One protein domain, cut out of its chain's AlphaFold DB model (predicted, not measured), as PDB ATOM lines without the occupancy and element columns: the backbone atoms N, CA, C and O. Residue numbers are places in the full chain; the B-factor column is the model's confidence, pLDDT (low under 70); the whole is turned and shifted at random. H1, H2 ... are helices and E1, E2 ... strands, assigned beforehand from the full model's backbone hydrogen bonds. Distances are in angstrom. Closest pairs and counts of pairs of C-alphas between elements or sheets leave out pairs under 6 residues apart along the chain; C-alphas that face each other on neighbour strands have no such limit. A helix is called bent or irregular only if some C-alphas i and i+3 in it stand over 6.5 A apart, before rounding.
ATOM      1  N   ASN A   4     372.115 212.214 305.802       70.38
ATOM      2  CA  ASN A   4     371.138 211.246 305.317       70.38
ATOM      3  C   ASN A   4     370.811 211.498 303.842       70.38
ATOM      4  O   ASN A   4     370.768 210.546 303.079       70.38
ATOM      5  N   ASP A   5     370.667 212.757 303.419       75.25
ATOM      6  CA  ASP A   5     370.422 213.101 302.009       75.25
ATOM      7  C   ASP A   5     371.571 212.597 301.119       75.25
ATOM      8  O   ASP A   5     371.333 212.027 300.055       75.25
ATOM      9  N   ASP A   6     372.817 212.739 301.587       79.50
ATOM     10  CA  ASP A   6     374.002 212.234 300.884       79.50
ATOM     11  C   ASP A   6     373.985 210.700 300.778       79.50
ATOM     12  O   ASP A   6     374.309 210.138 299.731       79.50
ATOM     13  N   ALA A   7     373.586 210.003 301.847       76.44
ATOM     14  CA  ALA A   7     373.472 208.547 301.855       76.44
ATOM     15  C   ALA A   7     372.376 208.049 300.898       76.44
ATOM     16  O   ALA A   7     372.620 207.111 300.137       76.44
ATOM     17  N   ILE A   8     371.214 208.715 300.889       77.75
ATOM     18  CA  ILE A   8     370.100 208.437 299.973       77.75
ATOM     19  C   ILE A   8     370.580 208.561 298.526       77.75
ATOM     20  O   ILE A   8     370.448 207.620 297.745       77.75
ATOM     21  N   ILE A   9     371.181 209.699 298.172       83.00
ATOM     22  CA  ILE A   9     371.630 209.969 296.802       83.00
ATOM     23  C   ILE A   9     372.702 208.969 296.369       83.00
ATOM     24  O   ILE A   9     372.636 208.445 295.259       83.00
ATOM     25  N   ASN A  10     373.654 208.642 297.244       84.38
ATOM     26  CA  ASN A  10     374.683 207.651 296.938       84.38
ATOM     27  C   ASN A  10     374.088 206.267 296.661       84.38
ATOM     28  O   ASN A  10     374.497 205.621 295.696       84.38
ATOM     29  N   ARG A  11     373.101 205.823 297.451       82.69
ATOM     30  CA  ARG A  11     372.455 204.528 297.218       82.69
ATOM     31  C   ARG A  11     371.635 204.515 295.930       82.69
ATOM     32  O   ARG A  11     371.691 203.536 295.191       82.69
ATOM     33  N   LEU A  12     370.895 205.585 295.645       82.81
ATOM     34  CA  LEU A  12     370.143 205.703 294.393       82.81
ATOM     35  C   LEU A  12     371.078 205.683 293.177       82.81
ATOM     36  O   LEU A  12     370.788 204.994 292.203       82.81
ATOM     37  N   ASN A  13     372.226 206.361 293.261       85.62
ATOM     38  CA  ASN A  13     373.248 206.319 292.217       85.62
ATOM     39  C   ASN A  13     373.812 204.906 292.031       85.62
ATOM     40  O   ASN A  13     373.936 204.455 290.901       85.62
ATOM     41  N   GLU A  14     374.109 204.184 293.113       85.44
ATOM     42  CA  GLU A  14     374.577 202.796 293.030       85.44
ATOM     43  C   GLU A  14     373.564 201.903 292.301       85.44
ATOM     44  O   GLU A  14     373.925 201.197 291.363       85.44
ATOM     45  N   LEU A  15     372.282 201.980 292.674       82.12
ATOM     46  CA  LEU A  15     371.213 201.226 292.015       82.12
ATOM     47  C   LEU A  15     371.064 201.599 290.531       82.12
ATOM     48  O   LEU A  15     370.819 200.729 289.693       82.12
ATOM     49  N   TYR A  16     371.243 202.875 290.195       83.19
ATOM     50  CA  TYR A  16     371.209 203.347 288.815       83.19
ATOM     51  C   TYR A  16     372.415 202.865 287.990       83.19
ATOM     52  O   TYR A  16     372.268 202.514 286.819       83.19
ATOM     53  N   GLU A  17     373.604 202.777 288.586       85.38
ATOM     54  CA  GLU A  17     374.773 202.191 287.923       85.38
ATOM     55  C   GLU A  17     374.620 200.671 287.740       85.38
ATOM     56  O   GLU A  17     374.959 200.155 286.675       85.38
ATOM     57  N   LEU A  18     374.009 199.959 288.698       82.56
ATOM     58  CA  LEU A  18     373.644 198.543 288.527       82.56
ATOM     59  C   LEU A  18     372.662 198.348 287.360       82.56
ATOM     60  O   LEU A  18     372.816 197.420 286.566       82.56
ATOM     61  N   TYR A  19     371.689 199.251 287.203       81.44
ATOM     62  CA  TYR A  19     370.787 199.257 286.047       81.44
ATOM     63  C   TYR A  19     371.545 199.379 284.715       81.44
ATOM     64  O   TYR A  19     371.259 198.635 283.770       81.44
ATOM     65  N   LYS A  20     372.527 200.287 284.629       81.25
ATOM     66  CA  LYS A  20     373.369 200.446 283.428       81.25
ATOM     67  C   LYS A  20     374.234 199.222 283.151       81.25
ATOM     68  O   LYS A  20     374.482 198.918 281.988       81.25
ATOM     69  N   GLY A  21     374.673 198.534 284.203       79.69
ATOM     70  CA  GLY A  21     375.434 197.289 284.126       79.69
ATOM     71  C   GLY A  21     374.625 196.064 283.683       79.69
ATOM     72  O   GLY A  21     375.219 195.004 283.517       79.69
ATOM     73  N   ASP A  22     373.308 196.203 283.472       72.94
ATOM     74  CA  ASP A  22     372.376 195.115 283.122       72.94
ATOM     75  C   ASP A  22     372.303 193.995 284.179       72.94
ATOM     76  O   ASP A  22     372.123 192.816 283.880       72.94
ATOM     77  N   GLU A  23     372.438 194.382 285.448       74.69
ATOM     78  CA  GLU A  23     372.363 193.475 286.591       74.69
ATOM     79  C   GLU A  23     370.940 192.931 286.790       74.69
ATOM     80  O   GLU A  23     369.953 193.672 286.756       74.69
ATOM     81  N   GLN A  24     370.822 191.636 287.106       69.88
ATOM     82  CA  GLN A  24     369.527 190.951 287.279       69.88
ATOM     83  C   GLN A  24     368.682 191.507 288.439       69.88
ATOM     84  O   GLN A  24     367.493 191.218 288.541       69.88
ATOM     85  N   ASN A  25     369.271 192.321 289.317       78.56
ATOM     86  CA  ASN A  25     368.593 192.890 290.479       78.56
ATOM     87  C   ASN A  25     367.655 194.068 290.128       78.56
ATOM     88  O   ASN A  25     366.879 194.499 290.981       78.56
ATOM     89  N   ILE A  26     367.693 194.572 288.884       84.88
ATOM     90  CA  ILE A  26     366.819 195.650 288.397       84.88
ATOM     91  C   ILE A  26     365.934 195.130 287.262       84.88
ATOM     92  O   ILE A  26     366.421 194.697 286.218       84.88
ATOM     93  N   LYS A  27     364.613 195.226 287.420       88.31
ATOM     94  CA  LYS A  27     363.674 194.843 286.357       88.31
ATOM     95  C   LYS A  27     363.434 196.004 285.406       88.31
ATOM     96  O   LYS A  27     363.046 197.090 285.826       88.31
ATOM     97  N   LYS A  28     363.582 195.753 284.109       90.56
ATOM     98  CA  LYS A  28     363.231 196.710 283.054       90.56
ATOM     99  C   LYS A  28     361.825 196.418 282.552       90.56
ATOM    100  O   LYS A  28     361.531 195.283 282.172       90.56
ATOM    101  N   LEU A  29     360.966 197.429 282.556       91.69
ATOM    102  CA  LEU A  29     359.595 197.347 282.064       91.69
ATOM    103  C   LEU A  29     359.364 198.422 280.996       91.69
ATOM    104  O   LEU A  29     359.803 199.559 281.173       91.69
ATOM    105  N   PRO A  30     358.690 198.104 279.878       93.44
ATOM    106  CA  PRO A  30     358.451 199.079 278.822       93.44
ATOM    107  C   PRO A  30     357.515 200.194 279.299       93.44
ATOM    108  O   PRO A  30     356.555 199.936 280.012       93.44
ATOM    109  N   LEU A  31     357.740 201.424 278.838       93.25
ATOM    110  CA  LEU A  31     356.811 202.534 279.041       93.25
ATOM    111  C   LEU A  31     356.461 203.143 277.682       93.25
ATOM    112  O   LEU A  31     357.264 203.846 277.075       93.25
ATOM    113  N   ASN A  32     355.273 202.821 277.173       92.19
ATOM    114  CA  ASN A  32     354.757 203.320 275.900       92.19
ATOM    115  C   ASN A  32     353.221 203.447 275.925       92.19
ATOM    116  O   ASN A  32     352.566 203.160 276.925       92.19
ATOM    117  N   THR A  33     352.625 203.871 274.811       92.00
ATOM    118  CA  THR A  33     351.178 204.126 274.697       92.00
ATOM    119  C   THR A  33     350.292 202.891 274.900       92.00
ATOM    120  O   THR A  33     349.103 203.041 275.169       92.00
ATOM    121  N   ASN A  34     350.850 201.683 274.799       90.12
ATOM    122  CA  ASN A  34     350.128 200.421 274.966       90.12
ATOM    123  C   ASN A  34     350.314 199.801 276.359       90.12
ATOM    124  O   ASN A  34     349.686 198.788 276.667       90.12
ATOM    125  N   THR A  35     351.168 200.381 277.205       92.19
ATOM    126  CA  THR A  35     351.431 199.879 278.559       92.19
ATOM    127  C   THR A  35     350.624 200.659 279.589       92.19
ATOM    128  O   THR A  35     350.559 201.885 279.530       92.19
ATOM    129  N   LYS A  36     350.036 199.957 280.560       94.88
ATOM    130  CA  LYS A  36     349.328 200.556 281.695       94.88
ATOM    131  C   LYS A  36     349.797 199.892 282.978       94.88
ATOM    132  O   LYS A  36     349.739 198.670 283.075       94.88
ATOM    133  N   TYR A  37     350.210 200.690 283.954       95.56
ATOM    134  CA  TYR A  37     350.680 200.199 285.246       95.56
ATOM    135  C   TYR A  37     349.835 200.775 286.376       95.56
ATOM    136  O   TYR A  37     349.420 201.931 286.321       95.56
ATOM    137  N   THR A  38     349.575 199.956 287.389       96.62
ATOM    138  CA  THR A  38     349.111 200.397 288.705       96.62
ATOM    139  C   THR A  38     350.169 200.040 289.733       96.62
ATOM    140  O   THR A  38     350.785 198.978 289.638       96.62
ATOM    141  N   LEU A  39     350.388 200.928 290.695       96.44
ATOM    142  CA  LEU A  39     351.404 200.784 291.728       96.44
ATOM    143  C   LEU A  39     350.701 200.636 293.081       96.44
ATOM    144  O   LEU A  39     349.806 201.418 293.395       96.44
ATOM    145  N   PHE A  40     351.121 199.655 293.874       96.56
ATOM    146  CA  PHE A  40     350.717 199.487 295.270       96.56
ATOM    147  C   PHE A  40     351.966 199.323 296.130       96.56
ATOM    148  O   PHE A  40     352.856 198.578 295.747       96.56
ATOM    149  N   SER A  41     352.022 199.995 297.273       94.31
ATOM    150  CA  SER A  41     353.103 199.910 298.266       94.31
ATOM    151  C   SER A  41     352.471 199.886 299.652       94.31
ATOM    152  O   SER A  41     351.321 200.315 299.786       94.31
ATOM    153  N   ASP A  42     353.215 199.427 300.659       93.50
ATOM    154  CA  ASP A  42     352.841 199.558 302.073       93.50
ATOM    155  C   ASP A  42     351.450 198.989 302.375       93.50
ATOM    156  O   ASP A  42     350.630 199.594 303.074       93.50
ATOM    157  N   LEU A  43     351.163 197.814 301.810       94.75
ATOM    158  CA  LEU A  43     349.906 197.122 302.073       94.75
ATOM    159  C   LEU A  43     349.907 196.522 303.479       94.75
ATOM    160  O   LEU A  43     348.863 196.542 304.128       94.75
ATOM    161  N   HIS A  44     351.063 196.038 303.954       95.38
ATOM    162  CA  HIS A  44     351.245 195.474 305.296       95.38
ATOM    163  C   HIS A  44     350.194 194.405 305.644       95.38
ATOM    164  O   HIS A  44     349.557 194.452 306.698       95.38
ATOM    165  N   LEU A  45     349.999 193.432 304.744       95.44
ATOM    166  CA  LEU A  45     349.100 192.291 304.934       95.44
ATOM    167  C   LEU A  45     349.483 191.522 306.206       95.44
ATOM    168  O   LEU A  45     350.596 191.001 306.305       95.44
ATOM    169  N   GLY A  46     348.556 191.441 307.164       95.06
ATOM    170  CA  GLY A  46     348.733 190.722 308.426       95.06
ATOM    171  C   GLY A  46     347.936 189.417 308.525       95.06
ATOM    172  O   GLY A  46     347.757 188.688 307.552       95.06
ATOM    173  N   ASP A  47     347.470 189.070 309.728       96.12
ATOM    174  CA  ASP A  47     346.727 187.824 309.984       96.12
ATOM    175  C   ASP A  47     345.192 187.975 309.981       96.12
ATOM    176  O   ASP A  47     344.465 187.041 310.338       96.12
ATOM    177  N   GLY A  48     344.682 189.146 309.605       94.56
ATOM    178  CA  GLY A  48     343.260 189.471 309.574       94.56
ATOM    179  C   GLY A  48     342.634 189.782 310.935       94.56
ATOM    180  O   GLY A  48     341.415 189.952 311.008       94.56
ATOM    181  N   LYS A  49     343.414 189.815 312.023       93.88
ATOM    182  CA  LYS A  49     342.918 190.150 313.369       93.88
ATOM    183  C   LYS A  49     343.147 191.626 313.691       93.88
ATOM    184  O   LYS A  49     343.550 192.421 312.860       93.88
ATOM    185  N   LYS A  50     342.899 192.010 314.946       93.12
ATOM    186  CA  LYS A  50     342.946 193.404 315.420       93.12
ATOM    187  C   LYS A  50     344.268 194.145 315.151       93.12
ATOM    188  O   LYS A  50     344.243 195.366 315.071       93.12
ATOM    189  N   ALA A  51     345.395 193.437 315.097       91.75
ATOM    190  CA  ALA A  51     346.703 194.042 314.834       91.75
ATOM    191  C   ALA A  51     346.993 194.214 313.331       91.75
ATOM    192  O   ALA A  51     347.939 194.907 312.975       91.75
ATOM    193  N   ASP A  52     346.191 193.594 312.464       95.06
ATOM    194  CA  ASP A  52     346.313 193.718 311.019       95.06
ATOM    195  C   ASP A  52     345.641 195.014 310.545       95.06
ATOM    196  O   ASP A  52     344.413 195.146 310.534       95.06
ATOM    197  N   ASN A  53     346.470 195.985 310.161       92.69
ATOM    198  CA  ASN A  53     346.016 197.297 309.702       92.69
ATOM    199  C   ASN A  53     345.489 197.283 308.260       92.69
ATOM    200  O   ASN A  53     344.882 198.270 307.841       92.69
ATOM    201  N   PHE A  54     345.691 196.201 307.502       96.75
ATOM    202  CA  PHE A  54     345.203 196.092 306.131       96.75
ATOM    203  C   PHE A  54     343.707 195.776 306.060       96.75
ATOM    204  O   PHE A  54     343.048 196.187 305.107       96.75
ATOM    205  N   VAL A  55     343.142 195.097 307.066       96.69
ATOM    206  CA  VAL A  55     341.743 194.616 307.059       96.69
ATOM    207  C   VAL A  55     340.720 195.677 306.617       96.69
ATOM    208  O   VAL A  55     339.882 195.361 305.773       96.69
ATOM    209  N   PRO A  56     340.765 196.940 307.094       96.31
ATOM    210  CA  PRO A  56     339.816 197.968 306.656       96.31
ATOM    211  C   PRO A  56     339.909 198.327 305.163       96.31
ATOM    212  O   PRO A  56     338.956 198.870 304.608       96.31
ATOM    213  N   ASN A  57     341.039 198.040 304.511       96.50
ATOM    214  CA  ASN A  57     341.312 198.356 303.109       96.50
ATOM    215  C   ASN A  57     341.074 197.170 302.161       96.50
ATOM    216  O   ASN A  57     341.170 197.337 300.945       96.50
ATOM    217  N   GLU A  58     340.757 195.983 302.685       96.31
ATOM    218  CA  GLU A  58     340.664 194.748 301.898       96.31
ATOM    219  C   GLU A  58     339.639 194.850 300.762       96.31
ATOM    220  O   GLU A  58     339.946 194.520 299.616       96.31
ATOM    221  N   GLU A  59     338.435 195.356 301.043       97.44
ATOM    222  CA  GLU A  59     337.387 195.502 300.026       97.44
ATOM    223  C   GLU A  59     337.806 196.484 298.923       97.44
ATOM    224  O   GLU A  59     337.674 196.184 297.732       97.44
ATOM    225  N   THR A  60     338.391 197.620 299.309       97.81
ATOM    226  CA  THR A  60     338.933 198.615 298.376       97.81
ATOM    227  C   THR A  60     340.007 198.001 297.485       97.81
ATOM    228  O   THR A  60     339.983 198.200 296.269       97.81
ATOM    229  N   MET A  61     340.913 197.206 298.059       97.69
ATOM    230  CA  MET A  61     341.964 196.526 297.306       97.69
ATOM    231  C   MET A  61     341.382 195.518 296.310       97.69
ATOM    232  O   MET A  61     341.792 195.490 295.149       97.69
ATOM    233  N   ILE A  62     340.381 194.731 296.715       97.94
ATOM    234  CA  ILE A  62     339.696 193.778 295.828       97.94
ATOM    235  C   ILE A  62     339.039 194.503 294.650       97.94
ATOM    236  O   ILE A  62     339.163 194.061 293.503       97.94
ATOM    237  N   LEU A  63     338.338 195.610 294.906       98.25
ATOM    238  CA  LEU A  63     337.688 196.404 293.861       98.25
ATOM    239  C   LEU A  63     338.715 197.013 292.900       98.25
ATOM    240  O   LEU A  63     338.543 196.911 291.683       98.25
ATOM    241  N   ALA A  64     339.802 197.577 293.430       98.06
ATOM    242  CA  ALA A  64     340.883 198.152 292.638       98.06
ATOM    243  C   ALA A  64     341.553 197.098 291.746       98.06
ATOM    244  O   ALA A  64     341.649 197.283 290.533       98.06
ATOM    245  N   LEU A  65     341.948 195.953 292.307       97.44
ATOM    246  CA  LEU A  65     342.570 194.863 291.552       97.44
ATOM    247  C   LEU A  65     341.650 194.334 290.442       97.44
ATOM    248  O   LEU A  65     342.099 194.166 289.309       97.44
ATOM    249  N   LYS A  66     340.355 194.132 290.722       97.69
ATOM    250  CA  LYS A  66     339.373 193.731 289.697       97.69
ATOM    251  C   LYS A  66     339.272 194.762 288.579       97.69
ATOM    252  O   LYS A  66     339.274 194.393 287.405       97.69
ATOM    253  N   TYR A  67     339.198 196.046 288.928       98.00
ATOM    254  CA  TYR A  67     339.154 197.126 287.950       98.00
ATOM    255  C   TYR A  67     340.402 197.123 287.062       98.00
ATOM    256  O   TYR A  67     340.284 197.092 285.836       98.00
ATOM    257  N   TYR A  68     341.594 197.104 287.657       97.44
ATOM    258  CA  TYR A  68     342.853 197.153 286.918       97.44
ATOM    259  C   TYR A  68     343.044 195.931 286.023       97.44
ATOM    260  O   TYR A  68     343.413 196.080 284.855       97.44
ATOM    261  N   LYS A  69     342.688 194.741 286.514       95.44
ATOM    262  CA  LYS A  69     342.676 193.514 285.715       95.44
ATOM    263  C   LYS A  69     341.774 193.652 284.488       95.44
ATOM    264  O   LYS A  69     342.225 193.435 283.365       95.44
ATOM    265  N   ASN A  70     340.523 194.071 284.682       96.00
ATOM    266  CA  ASN A  70     339.537 194.180 283.602       96.00
ATOM    267  C   ASN A  70     339.872 195.275 282.578       96.00
ATOM    268  O   ASN A  70     339.404 195.218 281.445       96.00
ATOM    269  N   ASN A  71     340.694 196.258 282.955       95.62
ATOM    270  CA  ASN A  71     341.098 197.368 282.091       95.62
ATOM    271  C   ASN A  71     342.505 197.202 281.489       95.62
ATOM    272  O   ASN A  71     343.052 198.150 280.913       95.62
ATOM    273  N   GLY A  72     343.087 196.004 281.605       93.44
ATOM    274  CA  GLY A  72     344.333 195.646 280.939       93.44
ATOM    275  C   GLY A  72     345.581 196.278 281.552       93.44
ATOM    276  O   GLY A  72     346.558 196.469 280.828       93.44
ATOM    277  N   TYR A  73     345.573 196.576 282.850       96.38
ATOM    278  CA  TYR A  73     346.758 197.034 283.576       96.38
ATOM    279  C   TYR A  73     347.686 195.868 283.930       96.38
ATOM    280  O   TYR A  73     347.258 194.715 284.044       96.38
ATOM    281  N   SER A  74     348.953 196.201 284.137       95.06
ATOM    282  CA  SER A  74     349.906 195.417 284.912       95.06
ATOM    283  C   SER A  74     350.019 196.000 286.321       95.06
ATOM    284  O   SER A  74     349.899 197.211 286.516       95.06
ATOM    285  N   VAL A  75     350.242 195.145 287.309       95.81
ATOM    286  CA  VAL A  75     350.387 195.506 288.720       95.81
ATOM    287  C   VAL A  75     351.862 195.538 289.081       95.81
ATOM    288  O   VAL A  75     352.598 194.604 288.772       95.81
ATOM    289  N   ILE A  76     352.281 196.603 289.754       95.12
ATOM    290  CA  ILE A  76     353.588 196.720 290.387       95.12
ATOM    291  C   ILE A  76     353.377 196.798 291.901       95.12
ATOM    292  O   ILE A  76     352.752 197.735 292.397       95.12
ATOM    293  N   LEU A  77     353.902 195.812 292.622       94.88
ATOM    294  CA  LEU A  77     353.982 195.777 294.078       94.88
ATOM    295  C   LEU A  77     355.331 196.376 294.507       94.88
ATOM    296  O   LEU A  77     356.381 195.761 294.330       94.88
ATOM    297  N   LEU A  78     355.305 197.601 295.020       93.25
ATOM    298  CA  LEU A  78     356.463 198.423 295.368       93.25
ATOM    299  C   LEU A  78     356.971 198.196 296.796       93.25
ATOM    300  O   LEU A  78     357.359 199.147 297.459       93.25
ATOM    301  N   GLY A  79     357.021 196.943 297.243       90.69
ATOM    302  CA  GLY A  79     357.521 196.576 298.570       90.69
ATOM    303  C   GLY A  79     356.503 196.749 299.697       90.69
ATOM    304  O   GLY A  79     355.433 197.337 299.516       90.69
ATOM    305  N   ASP A  80     356.843 196.178 300.853       92.12
ATOM    306  CA  ASP A  80     356.030 196.181 302.074       92.12
ATOM    307  C   ASP A  80     354.596 195.678 301.832       92.12
ATOM    308  O   ASP A  80     353.593 196.239 302.286       92.12
ATOM    309  N   VAL A  81     354.494 194.588 301.066       93.50
ATOM    310  CA  VAL A  81     353.211 193.928 300.802       93.50
ATOM    311  C   VAL A  81     352.779 193.147 302.033       93.50
ATOM    312  O   VAL A  81     351.651 193.313 302.485       93.50
ATOM    313  N   GLU A  82     353.661 192.321 302.594       93.31
ATOM    314  CA  GLU A  82     353.413 191.569 303.826       93.31
ATOM    315  C   GLU A  82     354.061 192.227 305.043       93.31
ATOM    316  O   GLU A  82     355.206 192.668 304.993       93.31
ATOM    317  N   GLU A  83     353.370 192.189 306.183       91.06
ATOM    318  CA  GLU A  83     353.903 192.643 307.470       91.06
ATOM    319  C   GLU A  83     354.638 191.492 308.194       91.06
ATOM    320  O   GLU A  83     354.226 190.997 309.253       91.06
ATOM    321  N   LEU A  84     355.751 191.029 307.605       88.50
ATOM    322  CA  LEU A  84     356.557 189.916 308.146       88.50
ATOM    323  C   LEU A  84     357.320 190.290 309.425       88.50
ATOM    324  O   LEU A  84     357.981 189.446 310.040       88.50
ATOM    325  N   TRP A  85     357.265 191.552 309.862       85.62
ATOM    326  CA  TRP A  85     357.832 191.944 311.148       85.62
ATOM    327  C   TRP A  85     356.921 191.576 312.314       85.62
ATOM    328  O   TRP A  85     357.429 191.361 313.416       85.62
ATOM    329  N   GLN A  86     355.610 191.473 312.084       84.12
ATOM    330  CA  GLN A  86     354.631 191.186 313.135       84.12
ATOM    331  C   GLN A  86     353.977 189.809 312.991       84.12
ATOM    332  O   GLN A  86     353.550 189.235 313.998       84.12
ATOM    333  N   PHE A  87     353.898 189.261 311.774       89.75
ATOM    334  CA  PHE A  87     353.165 188.025 311.506       89.75
ATOM    335  C   PHE A  87     354.001 186.999 310.738       89.75
ATOM    336  O   PHE A  87     354.756 187.329 309.829       89.75
ATOM    337  N   ASP A  88     353.810 185.719 311.071       90.06
ATOM    338  CA  ASP A  88     354.370 184.622 310.281       90.06
ATOM    339  C   ASP A  88     353.693 184.568 308.902       90.06
ATOM    340  O   ASP A  88     352.460 184.611 308.818       90.06
ATOM    341  N   LEU A  89     354.474 184.343 307.841       88.94
ATOM    342  CA  LEU A  89     353.973 184.215 306.467       88.94
ATOM    343  C   LEU A  89     352.798 183.234 306.346       88.94
ATOM    344  O   LEU A  89     351.814 183.528 305.677       88.94
ATOM    345  N   ILE A  90     352.861 182.087 307.030       90.56
ATOM    346  CA  ILE A  90     351.796 181.076 306.973       90.56
ATOM    347  C   ILE A  90     350.449 181.622 307.469       90.56
ATOM    348  O   ILE A  90     349.397 181.227 306.971       90.56
ATOM    349  N   ARG A  91     350.450 182.547 308.438       94.56
ATOM    350  CA  ARG A  91     349.219 183.171 308.948       94.56
ATOM    351  C   ARG A  91     348.648 184.149 307.934       94.56
ATOM    352  O   ARG A  91     347.440 184.135 307.716       94.56
ATOM    353  N   ILE A  92     349.520 184.938 307.308       94.50
ATOM    354  CA  ILE A  92     349.154 185.874 306.243       94.50
ATOM    355  C   ILE A  92     348.568 185.099 305.060       94.50
ATOM    356  O   ILE A  92     347.453 185.382 304.630       94.50
ATOM    357  N   GLN A  93     349.248 184.044 304.601       92.06
ATOM    358  CA  GLN A  93     348.759 183.162 303.539       92.06
ATOM    359  C   GLN A  93     347.411 182.537 303.903       92.06
ATOM    360  O   GLN A  93     346.458 182.645 303.141       92.06
ATOM    361  N   ASN A  94     347.266 181.970 305.101       93.88
ATOM    362  CA  ASN A  94     345.982 181.405 305.525       93.88
ATOM    363  C   ASN A  94     344.828 182.426 305.480       93.88
ATOM    364  O   ASN A  94     343.684 182.027 305.256       93.88
ATOM    365  N   ARG A  95     345.106 183.723 305.680       95.69
ATOM    366  CA  ARG A  95     344.104 184.794 305.614       95.69
ATOM    367  C   ARG A  95     343.839 185.297 304.197       95.69
ATOM    368  O   ARG A  95     342.678 185.582 303.880       95.69
ATOM    369  N   TYR A  96     344.893 185.457 303.399       96.06
ATOM    370  CA  TYR A  96     344.854 186.224 302.154       96.06
ATOM    371  C   TYR A  96     345.056 185.402 300.870       96.06
ATOM    372  O   TYR A  96     344.942 185.932 299.762       96.06
ATOM    373  N   ASP A  97     345.314 184.096 300.987       92.81
ATOM    374  CA  ASP A  97     345.620 183.262 299.825       92.81
ATOM    375  C   ASP A  97     344.428 183.119 298.872       92.81
ATOM    376  O   ASP A  97     344.593 183.237 297.665       92.81
ATOM    377  N   LYS A  98     343.211 182.947 299.401       92.81
ATOM    378  CA  LYS A  98     341.987 182.699 298.610       92.81
ATOM    379  C   LYS A  98     341.231 183.964 298.175       92.81
ATOM    380  O   LYS A  98     340.102 183.862 297.698       92.81
ATOM    381  N   ASN A  99     341.795 185.151 298.390       93.50
ATOM    382  CA  ASN A  99     341.174 186.430 298.029       93.50
ATOM    383  C   ASN A  99     342.180 187.378 297.352       93.50
ATOM    384  O   ASN A  99     342.160 187.493 296.133       93.50
ATOM    385  N   ILE A 100     343.052 188.052 298.104       95.94
ATOM    386  CA  ILE A 100     344.003 189.047 297.619       95.94
ATOM    387  C   ILE A 100     345.059 188.364 296.764       95.94
ATOM    388  O   ILE A 100     345.215 188.742 295.607       95.94
ATOM    389  N   TYR A 101     345.737 187.332 297.276       93.50
ATOM    390  CA  TYR A 101     346.767 186.653 296.491       93.50
ATOM    391  C   TYR A 101     346.182 185.933 295.288       93.50
ATOM    392  O   TYR A 101     346.746 186.044 294.205       93.50
ATOM    393  N   ASP A 102     345.037 185.263 295.433       92.12
ATOM    394  CA  ASP A 102     344.351 184.652 294.294       92.12
ATOM    395  C   ASP A 102     344.023 185.687 293.212       92.12
ATOM    396  O   ASP A 102     344.308 185.484 292.032       92.12
ATOM    397  N   LEU A 103     343.514 186.856 293.607       94.50
ATOM    398  CA  LEU A 103     343.200 187.922 292.668       94.50
ATOM    399  C   LEU A 103     344.457 188.496 292.003       94.50
ATOM    400  O   LEU A 103     344.417 188.732 290.796       94.50
ATOM    401  N   ILE A 104     345.559 188.673 292.736       94.38
ATOM    402  CA  ILE A 104     346.848 189.100 292.169       94.38
ATOM    403  C   ILE A 104     347.377 188.041 291.188       94.38
ATOM    404  O   ILE A 104     347.676 188.373 290.045       94.38
ATOM    405  N   ARG A 105     347.405 186.760 291.574       90.38
ATOM    406  CA  ARG A 105     347.814 185.639 290.706       90.38
ATOM    407  C   ARG A 105     346.937 185.486 289.472       90.38
ATOM    408  O   ARG A 105     347.376 184.971 288.455       90.38
ATOM    409  N   SER A 106     345.689 185.939 289.543       92.00
ATOM    410  CA  SER A 106     344.754 185.846 288.428       92.00
ATOM    411  C   SER A 106     345.021 186.850 287.296       92.00
ATOM    412  O   SER A 106     344.305 186.824 286.288       92.00
ATOM    413  N   PHE A 107     345.973 187.775 287.448       92.31
ATOM    414  CA  PHE A 107     346.462 188.580 286.330       92.31
ATOM    415  C   PHE A 107     347.228 187.654 285.374       92.31
ATOM    416  O   PHE A 107     348.107 186.919 285.800       92.31
ATOM    417  N   THR A 108     346.877 187.666 284.085       79.06
ATOM    418  CA  THR A 108     347.491 186.792 283.066       79.06
ATOM    419  C   THR A 108     349.014 186.937 283.023       79.06
ATOM    420  O   THR A 108     349.506 188.042 283.262       79.06
ATOM    421  N   ASP A 109     349.714 185.868 282.630       70.81
ATOM    422  CA  ASP A 109     351.177 185.741 282.611       70.81
ATOM    423  C   ASP A 109     351.917 187.040 282.247       70.81
ATOM    424  O   ASP A 109     351.616 187.710 281.252       70.81
ATOM    425  N   ASN A 110     352.913 187.378 283.073       77.06
ATOM    426  CA  ASN A 110     353.776 188.560 282.971       77.06
ATOM    427  C   ASN A 110     353.102 189.922 283.205       77.06
ATOM    428  O   ASN A 110     353.552 190.923 282.650       77.06
ATOM    429  N   ARG A 111     352.049 189.997 284.029       89.56
ATOM    430  CA  ARG A 111     351.407 191.276 284.407       89.56
ATOM    431  C   ARG A 111     351.535 191.666 285.872       89.56
ATOM    432  O   ARG A 111     351.042 192.730 286.232       89.56
ATOM    433  N   VAL A 112     352.177 190.856 286.702       92.44
ATOM    434  CA  VAL A 112     352.474 191.214 288.091       92.44
ATOM    435  C   VAL A 112     353.980 191.322 288.238       92.44
ATOM    436  O   VAL A 112     354.718 190.421 287.845       92.44
ATOM    437  N   TYR A 113     354.428 192.442 288.782       90.94
ATOM    438  CA  TYR A 113     355.823 192.716 289.075       90.94
ATOM    439  C   TYR A 113     355.943 193.123 290.530       90.94
ATOM    440  O   TYR A 113     355.043 193.763 291.076       90.94
ATOM    441  N   ARG A 114     357.069 192.782 291.146       89.19
ATOM    442  CA  ARG A 114     357.320 193.096 292.543       89.19
ATOM    443  C   ARG A 114     358.760 193.514 292.763       89.19
ATOM    444  O   ARG A 114     359.670 192.940 292.161       89.19
ATOM    445  N   ILE A 115     358.923 194.462 293.672       89.44
ATOM    446  CA  ILE A 115     360.167 194.680 294.402       89.44
ATOM    447  C   ILE A 115     359.934 194.431 295.894       89.44
ATOM    448  O   ILE A 115     358.800 194.538 296.367       89.44
ATOM    449  N   PHE A 116     360.987 194.083 296.627       85.44
ATOM    450  CA  PHE A 116     360.910 193.977 298.084       85.44
ATOM    451  C   PHE A 116     361.083 195.352 298.747       85.44
ATOM    452  O   PHE A 116     361.793 196.226 298.243       85.44
ATOM    453  N   GLY A 117     360.424 195.527 299.884       82.88
ATOM    454  CA  GLY A 117     360.592 196.622 300.825       82.88
ATOM    455  C   GLY A 117     361.363 196.176 302.073       82.88
ATOM    456  O   GLY A 117     362.052 195.149 302.080       82.88
ATOM    457  N   ASN A 118     361.303 196.961 303.151       81.06
ATOM    458  CA  ASN A 118     361.999 196.622 304.394       81.06
ATOM    459  C   ASN A 118     361.216 195.667 305.299       81.06
ATOM    460  O   ASN A 118     361.856 194.936 306.067       81.06
ATOM    461  N   HIS A 119     359.887 195.661 305.224       74.81
ATOM    462  CA  HIS A 119     359.032 194.743 305.975       74.81
ATOM    463  C   HIS A 119     359.022 193.331 305.397       74.81
ATOM    464  O   HIS A 119     358.760 192.384 306.134       74.81
ATOM    465  N   ASP A 120     359.403 193.186 304.127       74.00
ATOM    466  CA  ASP A 120     359.334 191.937 303.380       74.00
ATOM    467  C   ASP A 120     360.643 191.614 302.614       74.00
ATOM    468  O   ASP A 120     360.656 190.991 301.552       74.00
ATOM    469  N   ARG A 121     361.793 191.988 303.199       74.38
ATOM    470  CA  ARG A 121     363.157 191.724 302.668       74.38
ATOM    471  C   ARG A 121     363.445 190.257 302.407       74.38
ATOM    472  O   ARG A 121     364.361 189.925 301.650       74.38
ATOM    473  N   GLU A 122     362.724 189.384 303.094       76.25
ATOM    474  CA  GLU A 122     362.779 187.948 302.925       76.25
ATOM    475  C   GLU A 122     362.617 187.580 301.447       76.25
ATOM    476  O   GLU A 122     363.276 186.648 301.021       76.25
ATOM    477  N   TRP A 123     361.912 188.351 300.615       76.94
ATOM    478  CA  TRP A 123     361.755 188.049 299.186       76.94
ATOM    479  C   TRP A 123     363.006 188.231 298.329       76.94
ATOM    480  O   TRP A 123     363.025 187.802 297.181       76.94
ATOM    481  N   LYS A 124     364.108 188.752 298.879       65.25
ATOM    482  CA  LYS A 124     365.403 188.808 298.181       65.25
ATOM    483  C   LYS A 124     366.012 187.423 297.888       65.25
ATOM    484  O   LYS A 124     366.964 187.331 297.117       65.25
ATOM    485  N   ARG A 125     365.553 186.344 298.541       62.78
ATOM    486  CA  ARG A 125     366.177 185.006 298.433       62.78
ATOM    487  C   ARG A 125     365.205 183.883 298.038       62.78
ATOM    488  O   ARG A 125     365.440 183.281 296.994       62.78
ATOM    489  N   PRO A 126     364.181 183.532 298.839       65.25
ATOM    490  CA  PRO A 126     363.140 182.589 298.455       65.25
ATOM    491  C   PRO A 126     362.334 183.053 297.231       65.25
ATOM    492  O   PRO A 126     362.150 184.257 297.043       65.25
ATOM    493  N   PRO A 127     361.796 182.099 296.450       65.00
ATOM    494  CA  PRO A 127     360.752 182.371 295.472       65.00
ATOM    495  C   PRO A 127     359.544 183.034 296.138       65.00
ATOM    496  O   PRO A 127     359.091 182.603 297.201       65.00
ATOM    497  N   ASP A 128     359.032 184.080 295.502       71.69
ATOM    498  CA  ASP A 128     357.858 184.809 295.970       71.69
ATOM    499  C   ASP A 128     356.583 183.951 295.806       71.69
ATOM    500  O   ASP A 128     356.287 183.520 294.685       71.69
ATOM    501  N   PRO A 129     355.794 183.732 296.879       67.56
ATOM    502  CA  PRO A 129     354.563 182.940 296.841       67.56
ATOM    503  C   PRO A 129     353.451 183.541 295.967       67.56
ATOM    504  O   PRO A 129     352.479 182.850 295.651       67.56
ATOM    505  N   ILE A 130     353.543 184.824 295.612       73.62
ATOM    506  CA  ILE A 130     352.598 185.499 294.720       73.62
ATOM    507  C   ILE A 130     352.994 185.290 293.261       73.62
ATOM    508  O   ILE A 130     352.123 185.060 292.427       73.62
ATOM    509  N   LEU A 131     354.284 185.395 292.937       68.38
ATOM    510  CA  LEU A 131     354.731 185.456 291.546       68.38
ATOM    511  C   LEU A 131     354.971 184.083 290.917       68.38
ATOM    512  O   LEU A 131     354.825 183.982 289.704       68.38
ATOM    513  N   ASN A 132     355.306 183.047 291.703       56.84
ATOM    514  CA  ASN A 132     355.616 181.695 291.199       56.84
ATOM    515  C   ASN A 132     356.507 181.704 289.932       56.84
ATOM    516  O   ASN A 132     356.331 180.880 289.036       56.84
ATOM    517  N   ASP A 133     357.438 182.658 289.827       60.03
ATOM    518  CA  ASP A 133     358.295 182.797 288.650       60.03
ATOM    519  C   ASP A 133     359.503 181.866 288.792       60.03
ATOM    520  O   ASP A 133     360.470 182.169 289.495       60.03
ATOM    521  N   GLU A 134     359.438 180.717 288.118       50.84
ATOM    522  CA  GLU A 134     360.525 179.731 288.061       50.84
ATOM    523  C   GLU A 134     361.808 180.296 287.418       50.84
ATOM    524  O   GLU A 134     362.883 179.718 287.583       50.84
ATOM    525  N   ASN A 135     361.726 181.439 286.719       50.28
ATOM    526  CA  ASN A 135     362.857 182.094 286.056       50.28
ATOM    527  C   ASN A 135     363.536 183.172 286.908       50.28
ATOM    528  O   ASN A 135     364.465 183.814 286.416       50.28
ATOM    529  N   LEU A 136     363.107 183.393 288.156       56.56
ATOM    530  CA  LEU A 136     363.832 184.226 289.115       56.56
ATOM    531  C   LEU A 136     364.766 183.332 289.951       56.56
ATOM    532  O   LEU A 136     364.361 182.840 291.006       56.56
ATOM    533  N   PRO A 137     366.033 183.114 289.532       48.19
ATOM    534  CA  PRO A 137     366.979 182.281 290.281       48.19
ATOM    535  C   PRO A 137     367.291 182.843 291.678       48.19
ATOM    536  O   PRO A 137     367.801 182.121 292.540       48.19
ATOM    537  N   HIS A 138     367.001 184.130 291.904       55.22
ATOM    538  CA  HIS A 138     367.391 184.895 293.083       55.22
ATOM    539  C   HIS A 138     366.293 185.889 293.496       55.22
ATOM    540  O   HIS A 138     366.457 187.085 293.304       55.22
ATOM    541  N   GLY A 139     365.186 185.404 294.067       66.00
ATOM    542  CA  GLY A 139     364.169 186.260 294.694       66.00
ATOM    543  C   GLY A 139     363.611 187.390 293.811       66.00
ATOM    544  O   GLY A 139     363.747 187.402 292.590       66.00
ATOM    545  N   THR A 140     362.936 188.351 294.428       76.38
ATOM    546  CA  THR A 140     362.346 189.522 293.760       76.38
ATOM    547  C   THR A 140     363.378 190.630 293.556       76.38
ATOM    548  O   THR A 140     364.286 190.789 294.374       76.38
ATOM    549  N   HIS A 141     363.195 191.446 292.517       84.44
ATOM    550  CA  HIS A 141     364.072 192.578 292.202       84.44
ATOM    551  C   HIS A 141     364.088 193.644 293.314       84.44
ATOM    552  O   HIS A 141     363.148 193.769 294.092       84.44
ATOM    553  N   GLU A 142     365.146 194.452 293.374       85.19
ATOM    554  CA  GLU A 142     365.255 195.561 294.335       85.19
ATOM    555  C   GLU A 142     364.659 196.870 293.797       85.19
ATOM    556  O   GLU A 142     364.221 197.723 294.568       85.19
ATOM    557  N   ALA A 143     364.636 197.028 292.473       89.06
ATOM    558  CA  ALA A 143     364.084 198.200 291.807       89.06
ATOM    559  C   ALA A 143     363.512 197.845 290.427       89.06
ATOM    560  O   ALA A 143     363.846 196.815 289.828       89.06
ATOM    561  N   ILE A 144     362.672 198.737 289.907       91.00
ATOM    562  CA  ILE A 144     362.135 198.675 288.547       91.00
ATOM    563  C   ILE A 144     362.515 199.957 287.805       91.00
ATOM    564  O   ILE A 144     362.291 201.054 288.305       91.00
ATOM    565  N   MET A 145     363.017 199.828 286.581       91.88
ATOM    566  CA  MET A 145     363.084 200.935 285.630       91.88
ATOM    567  C   MET A 145     361.899 200.838 284.664       91.88
ATOM    568  O   MET A 145     361.757 199.845 283.946       91.88
ATOM    569  N   LEU A 146     361.048 201.863 284.651       91.75
ATOM    570  CA  LEU A 146     359.955 202.024 283.696       91.75
ATOM    571  C   LEU A 146     360.409 202.904 282.527       91.75
ATOM    572  O   LEU A 146     360.646 204.107 282.678       91.75
ATOM    573  N   GLY A 147     360.498 202.298 281.342       89.50
ATOM    574  CA  GLY A 147     361.132 202.919 280.182       89.50
ATOM    575  C   GLY A 147     362.590 203.250 280.493       89.50
ATOM    576  O   GLY A 147     363.299 202.411 281.037       89.50
ATOM    577  N   ASP A 148     362.997 204.484 280.194       86.19
ATOM    578  CA  ASP A 148     364.361 204.973 280.446       86.19
ATOM    579  C   ASP A 148     364.425 206.092 281.502       86.19
ATOM    580  O   ASP A 148     365.501 206.612 281.787       86.19
ATOM    581  N   ASN A 149     363.275 206.489 282.066       85.81
ATOM    582  CA  ASN A 149     363.149 207.767 282.781       85.81
ATOM    583  C   ASN A 149     362.549 207.668 284.185       85.81
ATOM    584  O   ASN A 149     362.657 208.626 284.944       85.81
ATOM    585  N   ILE A 150     361.875 206.566 284.527       90.19
ATOM    586  CA  ILE A 150     361.177 206.441 285.811       90.19
ATOM    587  C   ILE A 150     361.798 205.295 286.594       90.19
ATOM    588  O   ILE A 150     361.602 204.124 286.267       90.19
ATOM    589  N   PHE A 151     362.532 205.650 287.645       90.25
ATOM    590  CA  PHE A 151     363.170 204.691 288.531       90.25
ATOM    591  C   PHE A 151     362.312 204.464 289.774       90.25
ATOM    592  O   PHE A 151     362.088 205.379 290.561       90.25
ATOM    593  N   LEU A 152     361.812 203.243 289.933       91.19
ATOM    594  CA  LEU A 152     360.951 202.842 291.035       91.19
ATOM    595  C   LEU A 152     361.746 202.049 292.068       91.19
ATOM    596  O   LEU A 152     362.290 200.982 291.776       91.19
ATOM    597  N   VAL A 153     361.738 202.559 293.293       89.88
ATOM    598  CA  VAL A 153     362.294 201.935 294.498       89.88
ATOM    599  C   VAL A 153     361.255 202.018 295.613       89.88
ATOM    600  O   VAL A 153     360.370 202.870 295.556       89.88
ATOM    601  N   HIS A 154     361.362 201.161 296.629       87.94
ATOM    602  CA  HIS A 154     360.462 201.227 297.786       87.94
ATOM    603  C   HIS A 154     360.728 202.484 298.638       87.94
ATOM    604  O   HIS A 154     359.808 203.209 298.992       87.94
ATOM    605  N   GLY A 155     362.001 202.790 298.918       77.19
ATOM    606  CA  GLY A 155     362.423 204.009 299.624       77.19
ATOM    607  C   GLY A 155     363.292 203.746 300.854       77.19
ATOM    608  O   GLY A 155     364.129 204.580 301.203       77.19
ATOM    609  N   HIS A 156     363.198 202.556 301.458       69.50
ATOM    610  CA  HIS A 156     364.033 202.159 302.601       69.50
ATOM    611  C   HIS A 156     365.535 202.134 302.282       69.50
ATOM    612  O   HIS A 156     366.369 202.162 303.185       69.50
ATOM    613  N   GLN A 157     365.887 202.037 300.999       63.72
ATOM    614  CA  GLN A 157     367.256 201.941 300.511       63.72
ATOM    615  C   GLN A 157     368.090 203.167 300.931       63.72
ATOM    616  O   GLN A 157     369.305 203.071 301.063       63.72
ATOM    617  N   GLY A 158     367.456 204.313 301.195       50.28
ATOM    618  CA  GLY A 158     368.144 205.549 301.548       50.28
ATOM    619  C   GLY A 158     368.351 205.823 303.047       50.28
ATOM    620  O   GLY A 158     369.128 206.713 303.390       50.28
ATOM    621  N   ASP A 159     367.712 205.080 303.957       55.88
ATOM    622  CA  ASP A 159     367.817 205.338 305.401       55.88
ATOM    623  C   ASP A 159     368.638 204.252 306.113       55.88
ATOM    624  O   ASP A 159     368.184 203.128 306.326       55.88
ATOM    625  N   TYR A 160     369.855 204.608 306.538       45.94
ATOM    626  CA  TYR A 160     370.765 203.736 307.290       45.94
ATOM    627  C   TYR A 160     370.109 203.106 308.536       45.94
ATOM    628  O   TYR A 160     370.444 201.975 308.901       45.94
ATOM    629  N   PHE A 161     369.172 203.803 309.192       45.44
ATOM    630  CA  PHE A 161     368.482 203.292 310.377       45.44
ATOM    631  C   PHE A 161     367.370 202.305 310.022       45.44
ATOM    632  O   PHE A 161     367.308 201.240 310.640       45.44
ATOM    633  N   CYS A 162     366.548 202.602 309.009       48.28
ATOM    634  CA  CYS A 162     365.515 201.666 308.554       48.28
ATOM    635  C   CYS A 162     366.132 200.455 307.803       48.28
ATOM    636  O   CYS A 162     365.498 199.403 307.722       48.28
ATOM    637  N   ASP A 163     367.399 200.542 307.358       46.84
ATOM    638  CA  ASP A 163     368.114 199.464 306.657       46.84
ATOM    639  C   ASP A 163     368.972 198.544 307.552       46.84
ATOM    640  O   ASP A 163     368.953 197.323 307.379       46.84
ATOM    641  N   LYS A 164     369.700 199.082 308.544       42.59
ATOM    642  CA  LYS A 164     370.595 198.283 309.414       42.59
ATOM    643  C   LYS A 164     370.061 198.006 310.816       42.59
ATOM    644  O   LYS A 164     370.562 197.099 311.479       42.59
ATOM    645  N   VAL A 165     369.048 198.744 311.274       43.91
ATOM    646  CA  VAL A 165     368.516 198.656 312.649       43.91
ATOM    647  C   VAL A 165     367.118 198.007 312.674       43.91
ATOM    648  O   VAL A 165     366.370 198.135 313.639       43.91
ATOM    649  N   VAL A 166     366.802 197.211 311.644       48.09
ATOM    650  CA  VAL A 166     365.564 196.415 311.500       48.09
ATOM    651  C   VAL A 166     365.268 195.551 312.734       48.09
ATOM    652  O   VAL A 166     364.117 195.363 313.122       48.09
ATOM    653  N   TRP A 167     366.304 195.036 313.401       37.84
ATOM    654  CA  TRP A 167     366.130 194.219 314.603       37.84
ATOM    655  C   TRP A 167     365.642 195.035 315.811       37.84
ATOM    656  O   TRP A 167     364.836 194.541 316.591       37.84
ATOM    657  N   PHE A 168     366.048 196.300 315.957       34.69
ATOM    658  CA  PHE A 168     365.630 197.129 317.097       34.69
ATOM    659  C   PHE A 168     364.205 197.683 316.909       34.69
ATOM    660  O   PHE A 168     363.449 197.780 317.875       34.69
ATOM    661  N   SER A 169     363.802 197.983 315.667       39.91
ATOM    662  CA  SER A 169     362.428 198.386 315.329       39.91
ATOM    663  C   SER A 169     361.428 197.228 315.442       39.91
ATOM    664  O   SER A 169     360.344 197.442 315.987       39.91
ATOM    665  N   LYS A 170     361.806 195.995 315.053       44.16
ATOM    666  CA  LYS A 170     361.003 194.772 315.289       44.16
ATOM    667  C   LYS A 170     360.677 194.570 316.777       44.16
ATOM    668  O   LYS A 170     359.548 194.235 317.121       44.16
ATOM    669  N   PHE A 171     361.638 194.819 317.671       37.81
ATOM    670  CA  PHE A 171     361.437 194.678 319.120       37.81
ATOM    671  C   PHE A 171     360.599 195.808 319.744       37.81
ATOM    672  O   PHE A 171     359.832 195.554 320.672       37.81
ATOM    673  N   LEU A 172     360.709 197.045 319.249       38.03
ATOM    674  CA  LEU A 172     359.988 198.192 319.815       38.03
ATOM    675  C   LEU A 172     358.566 198.378 319.262       38.03
ATOM    676  O   LEU A 172     357.704 198.845 320.004       38.03
ATOM    677  N   GLY A 173     358.288 197.980 318.016       39.50
ATOM    678  CA  GLY A 173     356.936 198.031 317.435       39.50
ATOM    679  C   GLY A 173     355.918 197.167 318.191       39.50
ATOM    680  O   GLY A 173     354.740 197.508 318.260       39.50
ATOM    681  N   ALA A 174     356.388 196.110 318.861       43.72
ATOM    682  CA  ALA A 174     355.573 195.269 319.734       43.72
ATOM    683  C   ALA A 174     355.194 195.934 321.078       43.72
ATOM    684  O   ALA A 174     354.284 195.448 321.748       43.72
ATOM    685  N   TRP A 175     355.874 197.014 321.499       34.12
ATOM    686  CA  TRP A 175     355.731 197.607 322.845       34.12
ATOM    687  C   TRP A 175     355.516 199.131 322.881       34.12
ATOM    688  O   TRP A 175     355.110 199.659 323.915       34.12
TER     689      TRP A 175
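Overview. This is residues 4 to 175 of the 188 residues of the protein "Metallophos domain-containing protein" of marine sediment metagenome (UniProt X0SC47). Two small three-stranded sheets lie partly face to face in the middle, E2 E3 E4 and E1 E5 E6; H2 and H3 lie side by side beyond the first, and H1 crosses the outer face of the second. H5 and H6 form a low-confidence tail past one end. The printed part has 172 residues with six named helices and six named strands, H1 E1 E2 H2 E3 H3 E4 H4 E5 E6 H5 H6, a mixed class. One sheet, E2 E3 E4, is all parallel; E1 E5 E6 is mixed. The whole is compact, with a radius of gyration of the C-alphas of 16.3 A, and spans 43 by 42 by 27 A.

Arrangement. E3, residues 74 to 78, is the inner strand between E2, residues 37 to 40, and E4, residues 112 to 115; N 38 and O 74 are 2.9 A apart, N 113 and O 75 2.8 A, both within hydrogen-bond range. H2, residues 55 to 70, only grazes this sheet with residues 61 to 69. H3, residues 89 to 105, touches H2 with residues 99 to 104 alone, at a shallow tilt of 29 degrees, the same way; the closest C-alphas, of Ile 62 and Ile 100, are 6.6 A apart. E2, H2, E3 and E3, H3, E4 are strand-helix-strand units, parallel neighbour strands joined through a helix, with right-handed crossovers. H4, residues 121 to 124, is only just not on this sheet, with 4 pairs of C-alphas within 10 A. In the other sheet E5, residues 143 to 146, is parallel to E1, residues 26 to 29, with N 145 and O 27 2.8 A apart, and forms an antiparallel hairpin with E6, residues 150 to 152, with N 152 and O 144 2.8 A apart. The closest C-alphas of E4 and E5, of Ile 115 and Ala 143, are 5.9 A apart. H1, residues 4 to 20, is on this sheet at a height of 8.5 A, over E5 and across the strands at 64 degrees on the local plane. H5, residues 160 to 164, is close to H1 but not clearly touching, Ala 7 to Tyr 160 being the closest C-alphas at 7.7 A. H5 and H6, residues 166 to 173, meet only through their link. Every O i to N i+4 pair is within range in H1, H5 and H6, against 10 of 12 in H2 and 9 of 13 in H3; H4 is too short for one.

Along the chain. H1 is 24.5 A long from C-alpha 4 at (371.138, 211.246, 305.317). H2 is 23.6 A and irregular, C-alphas 56 and 59 being 7.5 A apart. H3 is 17.0 A and irregular, C-alphas 95 and 98 being 7.6 A apart, with a kink of 85 degrees near residue 96. E3 runs 12.7 A from C-alpha 74 at (349.906, 195.417, 284.912). H6 is 10.6 A and ends at C-alpha 173, (356.936, 198.031, 317.435).

Size, cuts and confidence. The farthest C-alphas, of Thr 33 and Trp 175, are 48.8 A apart. The printed part has no cut. The long links are E2 to H2, 14 residues, and H4 to E5, 18 residues. The mean pLDDT of the printed part is 81.7; 35 residues are under 70, among them 131 to 139 and 156 to 175.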